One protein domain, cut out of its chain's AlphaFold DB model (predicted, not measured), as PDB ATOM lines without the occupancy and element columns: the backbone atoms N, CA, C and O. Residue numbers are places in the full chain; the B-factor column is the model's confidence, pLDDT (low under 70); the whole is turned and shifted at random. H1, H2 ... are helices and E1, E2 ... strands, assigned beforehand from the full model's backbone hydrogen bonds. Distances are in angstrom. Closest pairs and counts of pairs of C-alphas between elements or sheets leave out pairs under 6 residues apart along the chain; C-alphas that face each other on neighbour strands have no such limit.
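This is residues 76 to 176 and 240 to 294 of the 352 residues of an uncharacterized protein of Tetrasphaera sp. Soil756 (UniProt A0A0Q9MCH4). Look for a small closed barrel of five strands, E1, E2, E4, E6 and E5 round the ring, with the short helices H3 and H4 packed on its outside. The short strand E3 pairs onto E4, H5 lies farther out, and H1 and H2 make a small helical extension between the last residue of E1 and the first of E2. The printed part has 156 residues, with five named helices and six named strands in the order E1 H1 H2 E2 H3 H4 H5 E3 E4 E5 E6, in a mixed barrel; the class is mixed, helices and strands. It is compact, with a radius of gyration of the C-alphas of 15.3 A and spans of 45 by 36 by 32 A.

Find C-alpha 76 at (63.676, 85.127, 100.305); from there E1 runs to residue 86, 21.5 A, and bends by 96 degrees at residue 83. H1 is residues 88 to 92 and H2 residues 100 to 107. E2, residues 111 to 117, covers 18.4 A. Then come H3, residues 126 to 131, H4, 136 to 139, H5, 143 to 148, and E3, 155 to 157. E4, residues 167 to 174, is 21.2 A long. After the cut, E5 runs from 257 to 269, 25.5 A, bending by 91 degrees at residue 265. E6, residues 275 to 290, is 24.6 A long, bends by 108 degrees at residue 285 and ends at C-alpha 290, (80.966, 88.843, 112.716).

Go round the barrel from E1. E1 and E2 are antiparallel, with N 81 and O 116 2.9 A apart. E2 and E4 are antiparallel, with N 113 and O 172 at 2.8 A. E4 and E6 are parallel, with N 278 and O 171 at 2.9 A. E6 and E5 form an antiparallel hairpin, with N 277 and O 267 at 2.8 A. E5 and E1, antiparallel, close the ring, with N 78 and O 262 at 2.9 A. E3 and E4 are a hairpin too, with N 157 and O 167 at 3.0 A. H3 lies outside the barrel over E4, at a height over the sheet of 9.3 A; the C-alphas of Gln 126 and Ala 168, their closest, are 5.1 A apart. H4, also outside, touches H3, closest at the C-alphas of Glu 130 and Gly 136, 4.1 A. H5 is on the barrel and apart from H3 and H4. H1 is on the barrel and touches H2, closest at the C-alphas of Val 92 and Ala 106, 4.1 A; H2 is not on it. In H1, H2, H3 and H5 every O i to N i+4 pair is within hydrogen-bond range; H4 is too short for one.

The C-alphas farthest apart, those of Gly 98 and Trp 294, are 46.2 A apart. Residues 177 to 239 are not printed, and C-alphas 176 and 240 stand 13.2 A apart across the cut. Of the links that are printed whole, none is long. Residues 240 to 256 hold no named element. The mean pLDDT of the printed part is 93.9, and residues 93 to 94 are under 70.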
ATOM      1  N   GLU A  76      63.035  85.888  99.246       98.06
ATOM      2  CA  GLU A  76      63.676  85.127 100.305       98.06
ATOM      3  C   GLU A  76      64.505  86.059 101.183       98.06
ATOM      4  O   GLU A  76      64.854  87.181 100.793       98.06
ATOM      5  N   SER A  77      64.826  85.593 102.386       98.12
ATOM      6  CA  SER A  77      65.666  86.332 103.321       98.12
ATOM      7  C   SER A  77      66.763  85.471 103.930       98.12
ATOM      8  O   SER A  77      66.648  84.249 104.058       98.12
ATOM      9  N   VAL A  78      67.852  86.120 104.329       98.31
ATOM     10  CA  VAL A  78      69.042  85.471 104.879       98.31
ATOM     11  C   VAL A  78      69.733  86.390 105.879       98.31
ATOM     12  O   VAL A  78      69.638  87.613 105.773       98.31
ATOM     13  N   ILE A  79      70.457  85.800 106.834       98.25
ATOM     14  CA  ILE A  79      71.507  86.510 107.568       98.25
ATOM     15  C   ILE A  79      72.863  85.971 107.127       98.25
ATOM     16  O   ILE A  79      73.106  84.760 107.175       98.25
ATOM     17  N   GLY A  80      73.740  86.879 106.710       98.25
ATOM     18  CA  GLY A  80      75.088  86.555 106.264       98.25
ATOM     19  C   GLY A  80      76.125  87.557 106.758       98.25
ATOM     20  O   GLY A  80      75.816  88.723 106.997       98.25
ATOM     21  N   ALA A  81      77.360  87.086 106.909       98.38
ATOM     22  CA  ALA A  81      78.520  87.913 107.196       98.38
ATOM     23  C   ALA A  81      79.106  88.417 105.881       98.38
ATOM     24  O   ALA A  81      79.301  87.640 104.943       98.38
ATOM     25  N   VAL A  82      79.407  89.707 105.803       98.44
ATOM     26  CA  VAL A  82      79.978  90.294 104.590       98.44
ATOM     27  C   VAL A  82      81.408  89.791 104.403       98.44
ATOM     28  O   VAL A  82      82.256  89.969 105.276       98.44
ATOM     29  N   ILE A  83      81.679  89.169 103.255       98.25
ATOM     30  CA  ILE A  83      83.024  88.747 102.834       98.25
ATOM     31  C   ILE A  83      83.662  89.814 101.958       98.25
ATOM     32  O   ILE A  83      84.813  90.194 102.174       98.25
ATOM     33  N   SER A  84      82.912  90.313 100.979       97.62
ATOM     34  CA  SER A  84      83.354  91.408 100.128       97.62
ATOM     35  C   SER A  84      82.188  92.256  99.647       97.62
ATOM     36  O   SER A  84      81.033  91.829  99.651       97.62
ATOM     37  N   VAL A  85      82.529  93.474  99.246       97.06
ATOM     38  CA  VAL A  85      81.629  94.462  98.655       97.06
ATOM     39  C   VAL A  85      82.217  94.904  97.324       97.06
ATOM     40  O   VAL A  85      83.417  95.177  97.251       97.06
ATOM     41  N   GLU A  86      81.376  95.038  96.310       94.88
ATOM     42  CA  GLU A  86      81.728  95.583  95.002       94.88
ATOM     43  C   GLU A  86      80.832  96.788  94.736       94.88
ATOM     44  O   GLU A  86      79.641  96.661  94.462       94.88
ATOM     45  N   THR A  87      81.398  97.982  94.891       94.62
ATOM     46  CA  THR A  87      80.649  99.222  94.650       94.62
ATOM     47  C   THR A  87      80.492  99.474  93.145       94.62
ATOM     48  O   THR A  87      81.367  99.062  92.374       94.62
ATOM     49  N   PRO A  88      79.475 100.244  92.709       92.69
ATOM     50  CA  PRO A  88      79.325 100.610  91.300       92.69
ATOM     51  C   PRO A  88      80.604 101.243  90.727       92.69
ATOM     52  O   PRO A  88      81.032 100.930  89.622       92.69
ATOM     53  N   GLN A  89      81.296 102.076  91.512       89.44
ATOM     54  CA  GLN A  89      82.532 102.740  91.086       89.44
ATOM     55  C   GLN A  89      83.705 101.769  90.884       89.44
ATOM     56  O   GLN A  89      84.591 102.046  90.075       89.44
ATOM     57  N   GLU A  90      83.731 100.644  91.599       87.88
ATOM     58  CA  GLU A  90      84.758  99.609  91.437       87.88
ATOM     59  C   GLU A  90      84.537  98.774  90.171       87.88
ATOM     60  O   GLU A  90      85.517  98.352  89.552       87.88
ATOM     61  N   LYS A  91      83.277  98.601  89.746       84.44
ATOM     62  CA  LYS A  91      82.907  97.885  88.515       84.44
ATOM     63  C   LYS A  91      83.244  98.672  87.243       84.44
ATOM     64  O   LYS A  91      83.630  98.080  86.235       84.44
ATOM     65  N   VAL A  92      83.189 100.008  87.303       77.81
ATOM     66  CA  VAL A  92      83.419 100.894  86.141       77.81
ATOM     67  C   VAL A  92      84.838 100.792  85.561       77.81
ATOM     68  O   VAL A  92      84.990 100.932  84.351       77.81
ATOM     69  N   GLY A  93      85.860 100.477  86.370       68.19
ATOM     70  CA  GLY A  93      87.202 100.067  85.917       68.19
ATOM     71  C   GLY A  93      87.834 100.848  84.742       68.19
ATOM     72  O   GLY A  93      87.531 102.008  84.472       68.19
ATOM     73  N   ASN A  94      88.775 100.207  84.033       67.38
ATOM     74  CA  ASN A  94      89.275 100.703  82.745       67.38
ATOM     75  C   ASN A  94      88.350 100.186  81.638       67.38
ATOM     76  O   ASN A  94      88.512  99.053  81.187       67.38
ATOM     77  N   VAL A  95      87.388 101.003  81.210       75.81
ATOM     78  CA  VAL A  95      86.511 100.666  80.079       75.81
ATOM     79  C   VAL A  95      87.333 100.592  78.790       75.81
ATOM     80  O   VAL A  95      87.897 101.594  78.345       75.81
ATOM     81  N   ASP A  96      87.376  99.414  78.170       77.94
ATOM     82  CA  ASP A  96      87.872  99.227  76.811       77.94
ATOM     83  C   ASP A  96      86.679  99.242  75.850       77.94
ATOM     84  O   ASP A  96      85.919  98.282  75.744       77.94
ATOM     85  N   LEU A  97      86.520 100.337  75.104       73.81
ATOM     86  CA  LEU A  97      85.424 100.478  74.139       73.81
ATOM     87  C   LEU A  97      85.452  99.414  73.020       73.81
ATOM     88  O   LEU A  97      84.465  99.264  72.301       73.81
ATOM     89  N   GLY A  98      86.568  98.696  72.847       74.19
ATOM     90  CA  GLY A  98      86.695  97.559  71.939       74.19
ATOM     91  C   GLY A  98      86.234  96.219  72.525       74.19
ATOM     92  O   GLY A  98      86.035  95.277  71.756       74.19
ATOM     93  N   ASP A  99      86.039  96.124  73.844       77.25
ATOM     94  CA  ASP A  99      85.548  94.927  74.528       77.25
ATOM     95  C   ASP A  99      84.135  95.166  75.098       77.25
ATOM     96  O   ASP A  99      83.985  95.803  76.150       77.25
ATOM     97  N   PRO A 100      83.086  94.605  74.461       76.81
ATOM     98  CA  PRO A 100      81.704  94.710  74.925       76.81
ATOM     99  C   PRO A 100      81.497  94.281  76.378       76.81
ATOM    100  O   PRO A 100      80.572  94.770  77.022       76.81
ATOM    101  N   LYS A 101      82.346  93.391  76.912       78.88
ATOM    102  CA  LYS A 101      82.259  92.972  78.315       78.88
ATOM    103  C   LYS A 101      82.587  94.112  79.264       78.88
ATOM    104  O   LYS A 101      81.899  94.283  80.256       78.88
ATOM    105  N   THR A 102      83.603  94.914  78.955       82.00
ATOM    106  CA  THR A 102      83.984  96.032  79.830       82.00
ATOM    107  C   THR A 102      82.955  97.159  79.790       82.00
ATOM    108  O   THR A 102      82.710  97.791  80.811       82.00
ATOM    109  N   ILE A 103      82.289  97.363  78.646       80.81
ATOM    110  CA  ILE A 103      81.162  98.298  78.533       80.81
ATOM    111  C   ILE A 103      79.971  97.801  79.357       80.81
ATOM    112  O   ILE A 103      79.387  98.578  80.105       80.81
ATOM    113  N   ALA A 104      79.619  96.517  79.238       82.19
ATOM    114  CA  ALA A 104      78.538  95.927  80.022       82.19
ATOM    115  C   ALA A 104      78.818  96.029  81.528       82.19
ATOM    116  O   ALA A 104      77.946  96.460  82.269       82.19
ATOM    117  N   ASN A 105      80.049  95.742  81.960       85.50
ATOM    118  CA  ASN A 105      80.458  95.872  83.360       85.50
ATOM    119  C   ASN A 105      80.426  97.322  83.862       85.50
ATOM    120  O   ASN A 105      80.160  97.553  85.032       85.50
ATOM    121  N   ALA A 106      80.685  98.310  83.001       87.12
ATOM    122  CA  ALA A 106      80.592  99.716  83.391       87.12
ATOM    123  C   ALA A 106      79.144 100.199  83.561       87.12
ATOM    124  O   ALA A 106      78.900 101.166  84.278       87.12
ATOM    125  N   LEU A 107      78.203  99.550  82.875       92.06
ATOM    126  CA  LEU A 107      76.769  99.827  82.976       92.06
ATOM    127  C   LEU A 107      76.067  98.952  84.018       92.06
ATOM    128  O   LEU A 107      74.947  99.275  84.408       92.06
ATOM    129  N   ASP A 108      76.714  97.876  84.464       92.81
ATOM    130  CA  ASP A 108      76.385  97.197  85.710       92.81
ATOM    131  C   ASP A 108      76.763  98.113  86.878       92.81
ATOM    132  O   ASP A 108      77.879  98.119  87.400       92.81
ATOM    133  N   THR A 109      75.801  98.946  87.245       95.81
ATOM    134  CA  THR A 109      75.923  99.907  88.331       95.81
ATOM    135  C   THR A 109      75.323  99.383  89.632       95.81
ATOM    136  O   THR A 109      74.943 100.176  90.496       95.81
ATOM    137  N   ASP A 110      75.198  98.064  89.766       96.25
ATOM    138  CA  ASP A 110      74.670  97.437  90.968       96.25
ATOM    139  C   ASP A 110      75.727  97.480  92.081       96.25
ATOM    140  O   ASP A 110      76.930  97.349  91.835       96.25
ATOM    141  N   TYR A 111      75.282  97.697  93.320       97.12
ATOM    142  CA  TYR A 111      76.128  97.568  94.504       97.12
ATOM    143  C   TYR A 111      76.005  96.142  95.017       97.12
ATOM    144  O   TYR A 111      74.966  95.766  95.567       97.12
ATOM    145  N   SER A 112      77.071  95.365  94.879       96.81
ATOM    146  CA  SER A 112      77.045  93.944  95.200       96.81
ATOM    147  C   SER A 112      77.690  93.648  96.544       96.81
ATOM    148  O   SER A 112      78.704  94.238  96.932       96.81
ATOM    149  N   ILE A 113      77.119  92.683  97.253       98.06
ATOM    150  CA  ILE A 113      77.645  92.137  98.497       98.06
ATOM    151  C   ILE A 113      77.729  90.618  98.393       98.06
ATOM    152  O   ILE A 113      76.817  89.941  97.922       98.06
ATOM    153  N   ASN A 114      78.846  90.072  98.857       98.31
ATOM    154  CA  ASN A 114      79.083  88.637  98.910       98.31
ATOM    155  C   ASN A 114      78.977  88.172 100.361       98.31
ATOM    156  O   ASN A 114      79.784  88.570 101.207       98.31
ATOM    157  N   LEU A 115      77.982  87.337 100.647       98.62
ATOM    158  CA  LEU A 115      77.641  86.907 101.996       98.62
ATOM    159  C   LEU A 115      78.163  85.496 102.275       98.62
ATOM    160  O   LEU A 115      77.821  84.541 101.576       98.62
ATOM    161  N   LEU A 116      78.936  85.344 103.349       98.38
ATOM    162  CA  LEU A 116      79.113  84.057 104.015       98.38
ATOM    163  C   LEU A 116      77.837  83.765 104.794       98.38
ATOM    164  O   LEU A 116      77.476  84.496 105.716       98.38
ATOM    165  N   VAL A 117      77.145  82.703 104.418       97.19
ATOM    166  CA  VAL A 117      75.810  82.423 104.934       97.19
ATOM    167  C   VAL A 117      75.887  81.559 106.191       97.19
ATOM    168  O   VAL A 117      76.628  80.575 106.226       97.19
ATOM    169  N   TYR A 118      75.109  81.894 107.223       96.50
ATOM    170  CA  TYR A 118      75.015  81.067 108.431       96.50
ATOM    171  C   TYR A 118      74.607  79.619 108.089       96.50
ATOM    172  O   TYR A 118      73.703  79.424 107.273       96.50
ATOM    173  N   PRO A 119      75.184  78.589 108.736       96.88
ATOM    174  CA  PRO A 119      76.229  78.613 109.765       96.88
ATOM    175  C   PRO A 119      77.631  78.332 109.192       96.88
ATOM    176  O   PRO A 119      78.495  77.804 109.892       96.88
ATOM    177  N   THR A 120      77.859  78.587 107.901       98.12
ATOM    178  CA  THR A 120      79.123  78.232 107.240       98.12
ATOM    179  C   THR A 120      80.282  79.121 107.697       98.12
ATOM    180  O   THR A 120      80.080  80.186 108.276       98.12
ATOM    181  N   MET A 121      81.514  78.675 107.453       98.06
ATOM    182  CA  MET A 121      82.740  79.375 107.854       98.06
ATOM    183  C   MET A 121      83.588  79.740 106.627       98.06
ATOM    184  O   MET A 121      83.465  79.074 105.593       98.06
ATOM    185  N   PRO A 122      84.477  80.752 106.714       98.12
ATOM    186  CA  PRO A 122      85.372  81.084 105.609       98.12
ATOM    187  C   PRO A 122      86.154  79.863 105.113       98.12
ATOM    188  O   PRO A 122      86.671  79.071 105.903       98.12
ATOM    189  N   GLY A 123      86.261  79.720 103.794       98.06
ATOM    190  CA  GLY A 123      86.926  78.589 103.136       98.06
ATOM    191  C   GLY A 123      85.994  77.445 102.751       98.06
ATOM    192  O   GLY A 123      86.457  76.459 102.175       98.06
ATOM    193  N   VAL A 124      84.698  77.567 103.049       98.19
ATOM    194  CA  VAL A 124      83.677  76.623 102.598       98.19
ATOM    195  C   VAL A 124      83.637  76.552 101.068       98.19
ATOM    196  O   VAL A 124      83.758  77.570 100.381       98.19
ATOM    197  N   ASP A 125      83.489  75.345 100.523       98.19
ATOM    198  CA  ASP A 125      83.273  75.149  99.092       98.19
ATOM    199  C   ASP A 125      81.780  75.172  98.733       98.19
ATOM    200  O   ASP A 125      80.903  75.204  99.595       98.19
ATOM    201  N   GLN A 126      81.497  75.190  97.429       97.62
ATOM    202  CA  GLN A 126      80.134  75.311  96.921       97.62
ATOM    203  C   GLN A 126      79.254  74.143  97.393       97.62
ATOM    204  O   GLN A 126      78.183  74.370  97.937       97.62
ATOM    205  N   ALA A 127      79.733  72.902  97.280       97.75
ATOM    206  CA  ALA A 127      78.963  71.719  97.668       97.75
ATOM    207  C   ALA A 127      78.602  71.710  99.167       97.75
ATOM    208  O   ALA A 127      77.515  71.274  99.558       97.75
ATOM    209  N   HIS A 128      79.500  72.200 100.025       98.31
ATOM    210  CA  HIS A 128      79.208  72.338 101.446       98.31
ATOM    211  C   HIS A 128      78.223  73.478 101.728       98.31
ATOM    212  O   HIS A 128      77.327  73.303 102.552       98.31
ATOM    213  N   LEU A 129      78.343  74.623 101.044       98.12
ATOM    214  CA  LEU A 129      77.377  75.715 101.182       98.12
ATOM    215  C   LEU A 129      75.962  75.247 100.814       98.12
ATOM    216  O   LEU A 129      75.038  75.460 101.594       98.12
ATOM    217  N   GLU A 130      75.804  74.544  99.693       97.81
ATOM    218  CA  GLU A 130      74.508  74.060  99.186       97.81
ATOM    219  C   GLU A 130      73.765  73.138 100.156       97.81
ATOM    220  O   GLU A 130      72.537  73.111 100.197       97.81
ATOM    221  N   THR A 131      74.511  72.381 100.957       97.69
ATOM    222  CA  THR A 131      73.951  71.427 101.924       97.69
ATOM    223  C   THR A 131      73.822  72.005 103.333       97.69
ATOM    224  O   THR A 131      73.323  71.325 104.235       97.69
ATOM    225  N   SER A 132      74.244  73.255 103.541       97.44
ATOM    226  CA  SER A 132      74.158  73.923 104.837       97.44
ATOM    227  C   SER A 132      72.709  74.275 105.197       97.44
ATOM    228  O   SER A 132      71.907  74.684 104.360       97.44
ATOM    229  N   VAL A 133      72.346  74.111 106.469       96.62
ATOM    230  CA  VAL A 133      70.997  74.400 106.978       96.62
ATOM    231  C   VAL A 133      71.075  75.631 107.879       96.62
ATOM    232  O   VAL A 133      71.946  75.655 108.748       96.62
ATOM    233  N   PRO A 134      70.171  76.618 107.738       96.81
ATOM    234  CA  PRO A 134      68.920  76.548 106.975       96.81
ATOM    235  C   PRO A 134      68.956  77.150 105.563       96.81
ATOM    236  O   PRO A 134      67.965  77.031 104.851       96.81
ATOM    237  N   TYR A 135      70.050  77.787 105.142       96.62
ATOM    238  CA  TYR A 135      70.041  78.670 103.967       96.62
ATOM    239  C   TYR A 135      70.744  78.120 102.719       96.62
ATOM    240  O   TYR A 135      70.699  78.767 101.677       96.62
ATOM    241  N   GLY A 136      71.386  76.951 102.786       97.25
ATOM    242  CA  GLY A 136      72.182  76.405 101.683       97.25
ATOM    243  C   GLY A 136      71.413  76.244 100.376       97.25
ATOM    244  O   GLY A 136      71.979  76.433  99.302       97.25
ATOM    245  N   TYR A 137      70.098  76.020 100.463       97.94
ATOM    246  CA  TYR A 137      69.221  75.932  99.296       97.94
ATOM    247  C   TYR A 137      69.242  77.203  98.429       97.94
ATOM    248  O   TYR A 137      69.114  77.093  97.214       97.94
ATOM    249  N   LEU A 138      69.464  78.388  99.017       98.25
ATOM    250  CA  LEU A 138      69.543  79.651  98.272       98.25
ATOM    251  C   LEU A 138      70.721  79.657  97.299       98.25
ATOM    252  O   LEU A 138      70.637  80.247  96.225       98.25
ATOM    253  N   ALA A 139      71.801  78.965  97.650       97.50
ATOM    254  CA  ALA A 139      73.003  78.864  96.843       97.50
ATOM    255  C   ALA A 139      73.047  77.594  95.979       97.50
ATOM    256  O   ALA A 139      74.054  77.388  95.318       97.50
ATOM    257  N   ALA A 140      72.016  76.742  95.986       97.62
ATOM    258  CA  ALA A 140      72.028  75.449  95.298       97.62
ATOM    259  C   ALA A 140      71.399  75.490  93.904       97.62
ATOM    260  O   ALA A 140      70.377  76.142  93.689       97.62
ATOM    261  N   GLU A 141      71.973  74.742  92.959       97.25
ATOM    262  CA  GLU A 141      71.368  74.563  91.638       97.25
ATOM    263  C   GLU A 141      69.929  74.035  91.772       97.25
ATOM    264  O   GLU A 141      69.657  73.080  92.503       97.25
ATOM    265  N   THR A 142      68.997  74.650  91.041       96.62
ATOM    266  CA  THR A 142      67.597  74.215  90.999       96.62
ATOM    267  C   THR A 142      67.315  73.402  89.740       96.62
ATOM    268  O   THR A 142      67.960  73.585  88.705       96.62
ATOM    269  N   ASP A 143      66.295  72.544  89.795       96.12
ATOM    270  CA  ASP A 143      65.876  71.739  88.641       96.12
ATOM    271  C   ASP A 143      65.545  72.617  87.422       96.12
ATOM    272  O   ASP A 143      65.939  72.300  86.305       96.12
ATOM    273  N   GLY A 144      64.899  73.771  87.632       92.38
ATOM    274  CA  GLY A 144      64.561  74.698  86.550       92.38
ATOM    275  C   GLY A 144      65.789  75.260  85.830       92.38
ATOM    276  O   GLY A 144      65.801  75.326  84.601       92.38
ATOM    277  N   VAL A 145      66.835  75.630  86.575       94.88
ATOM    278  CA  VAL A 145      68.100  76.115  85.996       94.88
ATOM    279  C   VAL A 145      68.808  74.993  85.251       94.88
ATOM    280  O   VAL A 145      69.163  75.158  84.082       94.88
ATOM    281  N   ARG A 146      68.950  73.825  85.881       96.31
ATOM    282  CA  ARG A 146      69.622  72.672  85.279       96.31
ATOM    283  C   ARG A 146      68.954  72.225  83.979       96.31
ATOM    284  O   ARG A 146      69.637  71.973  82.988       96.31
ATOM    285  N   ASP A 147      67.626  72.148  83.975       95.44
ATOM    286  CA  ASP A 147      66.867  71.542  82.883       95.44
ATOM    287  C   ASP A 147      66.613  72.518  81.713       95.44
ATOM    288  O   ASP A 147      66.424  72.070  80.578       95.44
ATOM    289  N   HIS A 148      66.624  73.839  81.953       93.31
ATOM    290  CA  HIS A 148      66.293  74.847  80.929       93.31
ATOM    291  C   HIS A 148      67.414  75.829  80.581       93.31
ATOM    292  O   HIS A 148      67.470  76.290  79.440       93.31
ATOM    293  N   VAL A 149      68.308  76.139  81.520       92.94
ATOM    294  CA  VAL A 149      69.472  77.004  81.272       92.94
ATOM    295  C   VAL A 149      70.700  76.150  80.945       92.94
ATOM    296  O   VAL A 149      71.409  76.416  79.973       92.94
ATOM    297  N   GLY A 150      70.921  75.082  81.718       92.69
ATOM    298  CA  GLY A 150      71.930  74.059  81.440       92.69
ATOM    299  C   GLY A 150      73.343  74.365  81.946       92.69
ATOM    300  O   GLY A 150      74.286  73.700  81.514       92.69
ATOM    301  N   PHE A 151      73.516  75.353  82.831       94.56
ATOM    302  CA  PHE A 151      74.789  75.607  83.508       94.56
ATOM    303  C   PHE A 151      74.602  76.249  84.887       94.56
ATOM    304  O   PHE A 151      73.693  77.050  85.091       94.56
ATOM    305  N   PHE A 152      75.509  75.917  85.807       96.38
ATOM    306  CA  PHE A 152      75.588  76.467  87.155       96.38
ATOM    307  C   PHE A 152      77.006  76.258  87.707       96.38
ATOM    308  O   PHE A 152      77.565  75.164  87.583       96.38
ATOM    309  N   THR A 153      77.606  77.284  88.314       95.56
ATOM    310  CA  THR A 153      78.929  77.173  88.960       95.56
ATOM    311  C   THR A 153      78.935  77.525  90.442       95.56
ATOM    312  O   THR A 153      79.878  77.147  91.143       95.56
ATOM    313  N   GLY A 154      77.921  78.261  90.905       95.81
ATOM    314  CA  GLY A 154      77.923  78.897  92.220       95.81
ATOM    315  C   GLY A 154      78.830  80.129  92.282       95.81
ATOM    316  O   GLY A 154      79.608  80.394  91.358       95.81
ATOM    317  N   ALA A 155      78.718  80.888  93.371       96.88
ATOM    318  CA  ALA A 155      79.463  82.124  93.582       96.88
ATOM    319  C   ALA A 155      80.608  81.913  94.578       96.88
ATOM    320  O   ALA A 155      80.480  81.206  95.581       96.88
ATOM    321  N   LYS A 156      81.758  82.537  94.306       97.12
ATOM    322  CA  LYS A 156      82.930  82.508  95.189       97.12
ATOM    323  C   LYS A 156      83.513  83.897  95.328       97.12
ATOM    324  O   LYS A 156      83.753  84.562  94.326       97.12
ATOM    325  N   ALA A 157      83.844  84.271  96.556       96.88
ATOM    326  CA  ALA A 157      84.464  85.551  96.857       96.88
ATOM    327  C   ALA A 157      85.735  85.391  97.697       96.88
ATOM    328  O   ALA A 157      86.004  84.349  98.309       96.88
ATOM    329  N   ARG A 158      86.527  86.461  97.703       96.69
ATOM    330  CA  ARG A 158      87.638  86.710  98.624       96.69
ATOM    331  C   ARG A 158      87.424  88.088  99.229       96.69
ATOM    332  O   ARG A 158      86.922  88.976  98.544       96.69
ATOM    333  N   ASP A 159      87.851  88.275 100.467       95.06
ATOM    334  CA  ASP A 159      87.939  89.613 101.036       95.06
ATOM    335  C   ASP A 159      88.969  90.453 100.260       95.06
ATOM    336  O   ASP A 159      89.933  89.926  99.693       95.06
ATOM    337  N   LYS A 160      88.799  91.780 100.257       91.06
ATOM    338  CA  LYS A 160      89.692  92.694  99.519       91.06
ATOM    339  C   LYS A 160      91.153  92.617  99.966       91.06
ATOM    340  O   LYS A 160      92.045  92.963  99.193       91.06
ATOM    341  N   LYS A 161      91.409  92.179 101.201       92.31
ATOM    342  CA  LYS A 161      92.758  92.062 101.765       92.31
ATOM    343  C   LYS A 161      93.382  90.690 101.501       92.31
ATOM    344  O   LYS A 161      94.580  90.521 101.719       92.31
ATOM    345  N   GLY A 162      92.599  89.731 101.002       93.50
ATOM    346  CA  GLY A 162      93.020  88.357 100.750       93.50
ATOM    347  C   GLY A 162      93.420  87.597 102.016       93.50
ATOM    348  O   GLY A 162      94.203  86.650 101.919       93.50
ATOM    349  N   VAL A 163      92.937  88.030 103.185       95.94
ATOM    350  CA  VAL A 163      93.215  87.395 104.481       95.94
ATOM    351  C   VAL A 163      92.405  86.109 104.621       95.94
ATOM    352  O   VAL A 163      92.915  85.104 105.123       95.94
ATOM    353  N   LEU A 164      91.159  86.117 104.148       95.75
ATOM    354  CA  LEU A 164      90.281  84.960 104.151       95.75
ATOM    355  C   LEU A 164      90.551  84.068 102.924       95.75
ATOM    356  O   LEU A 164      90.864  84.547 101.825       95.75
ATOM    357  N   PRO A 165      90.426  82.738 103.073       97.12
ATOM    358  CA  PRO A 165      90.470  81.834 101.929       97.12
ATOM    359  C   PRO A 165      89.288  82.092 100.973       97.12
ATOM    360  O   PRO A 165      88.256  82.622 101.393       97.12
ATOM    361  N   PRO A 166      89.392  81.682  99.689       97.94
ATOM    362  CA  PRO A 166      88.239  81.629  98.793       97.94
ATOM    363  C   PRO A 166      87.076  80.922  99.460       97.94
ATOM    364  O   PRO A 166      87.230  79.804  99.946       97.94
ATOM    365  N   THR A 167      85.931  81.578  99.456       98.25
ATOM    366  CA  THR A 167      84.755  81.145 100.197       98.25
ATOM    367  C   THR A 167      83.592  81.100  99.219       98.25
ATOM    368  O   THR A 167      83.410  82.047  98.451       98.25
ATOM    369  N   ALA A 168      82.850  79.995  99.190       98.38
ATOM    370  CA  ALA A 168      81.560  79.967  98.513       98.38
ATOM    371  C   ALA A 168      80.595  80.894  99.256       98.38
ATOM    372  O   ALA A 168      80.524  80.867 100.485       98.38
ATOM    373  N   VAL A 169      79.898  81.742  98.512       98.38
ATOM    374  CA  VAL A 169      79.080  82.830  99.058       98.38
ATOM    375  C   VAL A 169      77.703  82.829  98.418       98.38
ATOM    376  O   VAL A 169      77.510  82.278  97.337       98.38
ATOM    377  N   LEU A 170      76.759  83.492  99.076       98.44
ATOM    378  CA  LEU A 170      75.532  83.942  98.439       98.44
ATOM    379  C   LEU A 170      75.722  85.393  98.003       98.44
ATOM    380  O   LEU A 170      76.041  86.256  98.823       98.44
ATOM    381  N   HIS A 171      75.557  85.641  96.710       98.06
ATOM    382  CA  HIS A 171      75.628  86.979  96.143       98.06
ATOM    383  C   HIS A 171      74.303  87.720  96.371       98.06
ATOM    384  O   HIS A 171      73.235  87.101  96.349       98.06
ATOM    385  N   ALA A 172      74.358  89.025  96.618       98.31
ATOM    386  CA  ALA A 172      73.177  89.874  96.727       98.31
ATOM    387  C   ALA A 172      73.489  91.290  96.239       98.31
ATOM    388  O   ALA A 172      74.612  91.760  96.415       98.31
ATOM    389  N   GLU A 173      72.510  91.985  95.664       97.75
ATOM    390  CA  GLU A 173      72.768  93.273  95.012       97.75
ATOM    391  C   GLU A 173      71.671  94.320  95.240       97.75
ATOM    392  O   GLU A 173      70.472  94.043  95.134       97.75
ATOM    393  N   PHE A 174      72.096  95.555  95.516       97.75
ATOM    394  CA  PHE A 174      71.244  96.735  95.386       97.75
ATOM    395  C   PHE A 174      71.308  97.221  93.947       97.75
ATOM    396  O   PHE A 174      72.386  97.533  93.439       97.75
ATOM    397  N   GLU A 175      70.150  97.315  93.314       97.06
ATOM    398  CA  GLU A 175      70.077  97.582  91.886       97.06
ATOM    399  C   GLU A 175      70.322  99.062  91.552       97.06
ATOM    400  O   GLU A 175      69.766  99.966  92.182       97.06
ATOM    401  N   GLY A 176      71.153  99.307  90.541       96.31
ATOM    402  CA  GLY A 176      71.355 100.607  89.909       96.31
ATOM    403  C   GLY A 176      70.544 100.764  88.621       96.31
ATOM    404  O   GLY A 176      69.993  99.812  88.077       96.31
ATOM    405  N   VAL A 240      67.691 104.044 100.793       88.50
ATOM    406  CA  VAL A 240      66.514 104.004 101.669       88.50
ATOM    407  C   VAL A 240      66.851 104.618 103.028       88.50
ATOM    408  O   VAL A 240      67.852 104.284 103.659       88.50
ATOM    409  N   GLU A 241      65.996 105.516 103.516       84.00
ATOM    410  CA  GLU A 241      66.167 106.120 104.841       84.00
ATOM    411  C   GLU A 241      66.108 105.051 105.946       84.00
ATOM    412  O   GLU A 241      65.201 104.222 105.978       84.00
ATOM    413  N   GLY A 242      67.082 105.078 106.860       79.06
ATOM    414  CA  GLY A 242      67.206 104.099 107.945       79.06
ATOM    415  C   GLY A 242      67.950 102.814 107.567       79.06
ATOM    416  O   GLY A 242      68.228 102.004 108.449       79.06
ATOM    417  N   ALA A 243      68.317 102.641 106.296       86.94
ATOM    418  CA  ALA A 243      69.202 101.569 105.868       86.94
ATOM    419  C   ALA A 243      70.680 101.857 106.209       86.94
ATOM    420  O   ALA A 243      71.044 103.004 106.499       86.94
ATOM    421  N   PRO A 244      71.557 100.833 106.184       87.00
ATOM    422  CA  PRO A 244      72.985 101.018 106.415       87.00
ATOM    423  C   PRO A 244      73.591 101.999 105.406       87.00
ATOM    424  O   PRO A 244      73.456 101.833 104.199       87.00
ATOM    425  N   THR A 245      74.294 103.024 105.885       88.44
ATOM    426  CA  THR A 245      74.971 103.982 104.994       88.44
ATOM    427  C   THR A 245      76.312 103.472 104.481       88.44
ATOM    428  O   THR A 245      76.798 103.933 103.454       88.44
ATOM    429  N   GLU A 246      76.920 102.545 105.214       91.88
ATOM    430  CA  GLU A 246      78.187 101.904 104.892       91.88
ATOM    431  C   GLU A 246      78.105 100.439 105.324       91.88
ATOM    432  O   GLU A 246      77.443 100.126 106.315       91.88
ATOM    433  N   ILE A 247      78.747  99.557 104.557       96.06
ATOM    434  CA  ILE A 247      78.822  98.123 104.835       96.06
ATOM    435  C   ILE A 247      80.288  97.758 105.059       96.06
ATOM    436  O   ILE A 247      81.127  97.897 104.161       96.06
ATOM    437  N   HIS A 248      80.597  97.272 106.257       96.56
ATOM    438  CA  HIS A 248      81.950  96.925 106.665       96.56
ATOM    439  C   HIS A 248      82.322  95.513 106.222       96.56
ATOM    440  O   HIS A 248      81.647  94.521 106.506       96.56
ATOM    441  N   GLN A 249      83.461  95.434 105.543       96.25
ATOM    442  CA  GLN A 249      84.126  94.190 105.172       96.25
ATOM    443  C   GLN A 249      85.089  93.736 106.284       96.25
ATOM    444  O   GLN A 249      85.385  94.521 107.188       96.25
ATOM    445  N   PRO A 250      85.620  92.503 106.212       96.62
ATOM    446  CA  PRO A 250      86.553  91.998 107.211       96.62
ATOM    447  C   PRO A 250      87.816  92.868 107.371       96.62
ATOM    448  O   PRO A 250      88.360  93.431 106.411       96.62
ATOM    449  N   ASP A 251      88.299  92.973 108.607       95.38
ATOM    450  CA  ASP A 251      89.501  93.702 108.999       95.38
ATOM    451  C   ASP A 251      90.796  92.952 108.612       95.38
ATOM    452  O   ASP A 251      90.783  91.961 107.885       95.38
ATOM    453  N   ASP A 252      91.960  93.434 109.065       95.00
ATOM    454  CA  ASP A 252      93.261  92.802 108.751       95.00
ATOM    455  C   ASP A 252      93.433  91.397 109.362       95.00
ATOM    456  O   ASP A 252      94.404  90.701 109.066       95.00
ATOM    457  N   LYS A 253      92.514  90.982 110.236       94.56
ATOM    458  CA  LYS A 253      92.463  89.650 110.844       94.56
ATOM    459  C   LYS A 253      91.361  88.790 110.229       94.56
ATOM    460  O   LYS A 253      91.195  87.650 110.653       94.56
ATOM    461  N   GLY A 254      90.630  89.319 109.246       94.31
ATOM    462  CA  GLY A 254      89.483  88.657 108.645       94.31
ATOM    463  C   GLY A 254      88.244  88.661 109.541       94.31
ATOM    464  O   GLY A 254      87.395  87.804 109.348       94.31
ATOM    465  N   LEU A 255      88.131  89.581 110.506       96.19
ATOM    466  CA  LEU A 255      87.014  89.677 111.458       96.19
ATOM    467  C   LEU A 255      86.326  91.048 111.372       96.19
ATOM    468  O   LEU A 255      86.769  91.930 110.646       96.19
ATOM    469  N   GLY A 256      85.264  91.261 112.143       95.75
ATOM    470  CA  GLY A 256      84.644  92.574 112.321       95.75
ATOM    471  C   GLY A 256      83.781  93.040 111.148       95.75
ATOM    472  O   GLY A 256      83.397  94.207 111.124       95.75
ATOM    473  N   SER A 257      83.475  92.166 110.185       97.38
ATOM    474  CA  SER A 257      82.547  92.504 109.105       97.38
ATOM    475  C   SER A 257      81.120  92.643 109.618       97.38
ATOM    476  O   SER A 257      80.775  92.125 110.683       97.38
ATOM    477  N   ASP A 258      80.274  93.341 108.868       98.31
ATOM    478  CA  ASP A 258      78.864  93.451 109.224       98.31
ATOM    479  C   ASP A 258      78.153  92.103 109.043       98.31
ATOM    480  O   ASP A 258      78.368  91.374 108.068       98.31
ATOM    481  N   LEU A 259      77.268  91.786 109.991       98.19
ATOM    482  CA  LEU A 259      76.221  90.790 109.808       98.19
ATOM    483  C   LEU A 259      75.000  91.501 109.249       98.19
ATOM    484  O   LEU A 259      74.450  92.393 109.900       98.19
ATOM    485  N   LEU A 260      74.563  91.094 108.065       97.94
ATOM    486  CA  LEU A 260      73.433  91.699 107.378       97.94
ATOM    487  C   LEU A 260      72.261  90.731 107.347       97.94
ATOM    488  O   LEU A 260      72.422  89.579 106.948       97.94
ATOM    489  N   TYR A 261      71.084  91.219 107.724       97.94
ATOM    490  CA  TYR A 261      69.829  90.659 107.238       97.94
ATOM    491  C   TYR A 261      69.566  91.235 105.852       97.94
ATOM    492  O   TYR A 261      69.565  92.456 105.689       97.94
ATOM    493  N   VAL A 262      69.318  90.365 104.880       98.00
ATOM    494  CA  VAL A 262      68.971  90.737 103.509       98.00
ATOM    495  C   VAL A 262      67.687  90.023 103.125       98.00
ATOM    496  O   VAL A 262      67.583  88.815 103.318       98.00
ATOM    497  N   ARG A 263      66.731  90.762 102.558       97.94
ATOM    498  CA  ARG A 263      65.532  90.230 101.903       97.94
ATOM    499  C   ARG A 263      65.495  90.726 100.467       97.94
ATOM    500  O   ARG A 263      65.573  91.932 100.231       97.94
ATOM    501  N   ALA A 264      65.364  89.814  99.518       98.12
ATOM    502  CA  ALA A 264      65.403  90.113  98.091       98.12
ATOM    503  C   ALA A 264      64.650  89.041  97.309       98.12
ATOM    504  O   ALA A 264      64.290  88.004  97.859       98.12
ATOM    505  N   ARG A 265      64.479  89.250  96.007       98.06
ATOM    506  CA  ARG A 265      64.017  88.174  95.129       98.06
ATOM    507  C   ARG A 265      65.122  87.129  94.951       98.06
ATOM    508  O   ARG A 265      66.263  87.483  94.670       98.06
ATOM    509  N   TRP A 266      64.771  85.851  95.068       98.38
ATOM    510  CA  TRP A 266      65.683  84.746  94.785       98.38
ATOM    511  C   TRP A 266      65.686  84.414  93.292       98.38
ATOM    512  O   TRP A 266      64.665  84.011  92.711       98.38
ATOM    513  N   VAL A 267      66.838  84.620  92.661       98.38
ATOM    514  CA  VAL A 267      67.018  84.473  91.216       98.38
ATOM    515  C   VAL A 267      68.291  83.700  90.899       98.38
ATOM    516  O   VAL A 267      69.212  83.630  91.705       98.38
ATOM    517  N   PHE A 268      68.337  83.121  89.707       98.06
ATOM    518  CA  PHE A 268      69.579  82.706  89.071       98.06
ATOM    519  C   PHE A 268      69.985  83.782  88.068       98.06
ATOM    520  O   PHE A 268      69.194  84.105  87.176       98.06
ATOM    521  N   ASP A 269      71.195  84.321  88.199       96.69
ATOM    522  CA  ASP A 269      71.759  85.219  87.199       96.69
ATOM    523  C   ASP A 269      72.527  84.404  86.156       96.69
ATOM    524  O   ASP A 269      73.519  83.734  86.448       96.69
ATOM    525  N   SER A 270      72.027  84.441  84.919       94.38
ATOM    526  CA  SER A 270      72.668  83.791  83.772       94.38
ATOM    527  C   SER A 270      73.826  84.595  83.181       94.38
ATOM    528  O   SER A 270      74.517  84.104  82.283       94.38
ATOM    529  N   LEU A 271      74.038  85.825  83.648       85.94
ATOM    530  CA  LEU A 271      75.282  86.539  83.422       85.94
ATOM    531  C   LEU A 271      76.408  85.869  84.220       85.94
ATOM    532  O   LEU A 271      76.186  85.080  85.136       85.94
ATOM    533  N   HIS A 272      77.652  86.133  83.825       75.25
ATOM    534  CA  HIS A 272      78.831  85.452  84.363       75.25
ATOM    535  C   HIS A 272      78.826  83.933  84.097       75.25
ATOM    536  O   HIS A 272      78.402  83.484  83.034       75.25
ATOM    537  N   SER A 273      79.410  83.136  84.998       84.38
ATOM    538  CA  SER A 273      79.443  81.673  84.890       84.38
ATOM    539  C   SER A 273      78.197  80.987  85.469       84.38
ATOM    540  O   SER A 273      78.133  79.761  85.434       84.38
ATOM    541  N   GLY A 274      77.207  81.756  85.938       89.56
ATOM    542  CA  GLY A 274      75.922  81.267  86.438       89.56
ATOM    543  C   GLY A 274      75.930  80.921  87.924       89.56
ATOM    544  O   GLY A 274      76.593  79.968  88.351       89.56
ATOM    545  N   TRP A 275      75.146  81.649  88.714       96.31
ATOM    546  CA  TRP A 275      74.903  81.350  90.126       96.31
ATOM    547  C   TRP A 275      73.555  81.894  90.591       96.31
ATOM    548  O   TRP A 275      72.928  82.716  89.926       96.31
ATOM    549  N   ASN A 276      73.115  81.421  91.754       97.88
ATOM    550  CA  ASN A 276      71.956  81.986  92.423       97.88
ATOM    551  C   ASN A 276      72.359  83.197  93.261       97.88
ATOM    552  O   ASN A 276      73.437  83.225  93.859       97.88
ATOM    553  N   GLU A 277      71.449  84.149  93.362       97.88
ATOM    554  CA  GLU A 277      71.636  85.381  94.108       97.88
ATOM    555  C   GLU A 277      70.313  85.932  94.644       97.88
ATOM    556  O   GLU A 277      69.212  85.459  94.336       97.88
ATOM    557  N   LEU A 278      70.456  86.949  95.482       98.50
ATOM    558  CA  LEU A 278      69.383  87.754  96.040       98.50
ATOM    559  C   LEU A 278      69.371  89.120  95.333       98.50
ATOM    560  O   LEU A 278      70.080  90.039  95.745       98.50
ATOM    561  N   HIS A 279      68.570  89.245  94.270       97.94
ATOM    562  CA  HIS A 279      68.523  90.430  93.406       97.94
ATOM    563  C   HIS A 279      67.105  90.694  92.848       97.94
ATOM    564  O   HIS A 279      66.481  89.788  92.283       97.94
ATOM    565  N   PRO A 280      66.592  91.939  92.913       97.69
ATOM    566  CA  PRO A 280      67.166  93.084  93.624       97.69
ATOM    567  C   PRO A 280      66.853  93.019  95.127       97.69
ATOM    568  O   PRO A 280      65.812  92.482  95.533       97.69
ATOM    569  N   ILE A 281      67.736  93.576  95.963       98.00
ATOM    570  CA  ILE A 281      67.504  93.719  97.408       98.00
ATOM    571  C   ILE A 281      66.302  94.633  97.671       98.00
ATOM    572  O   ILE A 281      66.184  95.728  97.128       98.00
ATOM    573  N   LYS A 282      65.413  94.185  98.561       95.75
ATOM    574  CA  LYS A 282      64.199  94.900  98.988       95.75
ATOM    575  C   LYS A 282      64.298  95.420 100.415       95.75
ATOM    576  O   LYS A 282      63.753  96.479 100.712       95.75
ATOM    577  N   ALA A 283      65.017  94.706 101.278       95.12
ATOM    578  CA  ALA A 283      65.358  95.158 102.618       95.12
ATOM    579  C   ALA A 283      66.776  94.720 102.993       95.12
ATOM    580  O   ALA A 283      67.191  93.601 102.689       95.12
ATOM    581  N   CYS A 284      67.500  95.599 103.683       96.12
ATOM    582  CA  CYS A 284      68.812  95.303 104.243       96.12
ATOM    583  C   CYS A 284      68.986  96.042 105.570       96.12
ATOM    584  O   CYS A 284      68.690  97.235 105.647       96.12
ATOM    585  N   THR A 285      69.453  95.347 106.605       95.31
ATOM    586  CA  THR A 285      69.813  95.960 107.891       95.31
ATOM    587  C   THR A 285      71.005  95.253 108.517       95.31
ATOM    588  O   THR A 285      71.140  94.033 108.422       95.31
ATOM    589  N   VAL A 286      71.845  96.017 109.215       96.69
ATOM    590  CA  VAL A 286      72.893  95.460 110.076       96.69
ATOM    591  C   VAL A 286      72.233  94.857 111.314       96.69
ATOM    592  O   VAL A 286      71.422  95.507 111.974       96.69
ATOM    593  N   VAL A 287      72.573  93.608 111.626       96.75
ATOM    594  CA  VAL A 287      72.075  92.871 112.803       96.75
ATOM    595  C   VAL A 287      73.171  92.578 113.829       96.75
ATOM    596  O   VAL A 287      72.886  92.084 114.918       96.75
ATOM    597  N   GLY A 288      74.426  92.887 113.501       96.50
ATOM    598  CA  GLY A 288      75.581  92.698 114.368       96.50
ATOM    599  C   GLY A 288      76.887  92.788 113.587       96.50
ATOM    600  O   GLY A 288      76.905  93.244 112.448       96.50
ATOM    601  N   SER A 289      77.970  92.314 114.196       97.19
ATOM    602  CA  SER A 289      79.273  92.165 113.550       97.19
ATOM    603  C   SER A 289      79.757  90.728 113.715       97.19
ATOM    604  O   SER A 289      79.482  90.104 114.741       97.19
ATOM    605  N   TRP A 290      80.429  90.195 112.699       97.25
ATOM    606  CA  TRP A 290      80.966  88.843 112.716       97.25
ATOM    607  C   TRP A 290      82.371  88.854 113.309       97.25
ATOM    608  O   TRP A 290      83.307  89.399 112.725       97.25
ATOM    609  N   ASP A 291      82.538  88.238 114.472       95.88
ATOM    610  CA  ASP A 291      83.796  88.201 115.223       95.88
ATOM    611  C   ASP A 291      84.504  86.839 115.151       95.88
ATOM    612  O   ASP A 291      85.461  86.588 115.887       95.88
ATOM    613  N   GLY A 292      84.083  85.989 114.211       95.75
ATOM    614  CA  GLY A 292      84.650  84.663 113.982       95.75
ATOM    615  C   GLY A 292      83.739  83.514 114.403       95.75
ATOM    616  O   GLY A 292      84.107  82.362 114.186       95.75
ATOM    617  N   ASP A 293      82.570  83.803 114.976       96.50
ATOM    618  CA  ASP A 293      81.568  82.796 115.317       96.50
ATOM    619  C   ASP A 293      80.147  83.298 115.025       96.50
ATOM    620  O   ASP A 293      79.891  84.491 114.847       96.50
ATOM    621  N   TRP A 294      79.206  82.364 114.944       97.31
ATOM    622  CA  TRP A 294      77.801  82.665 114.733       97.31
ATOM    623  C   TRP A 294      77.031  82.691 116.049       97.31
ATOM    624  O   TRP A 294      77.120  81.777 116.868       97.31
TER     625      TRP A 294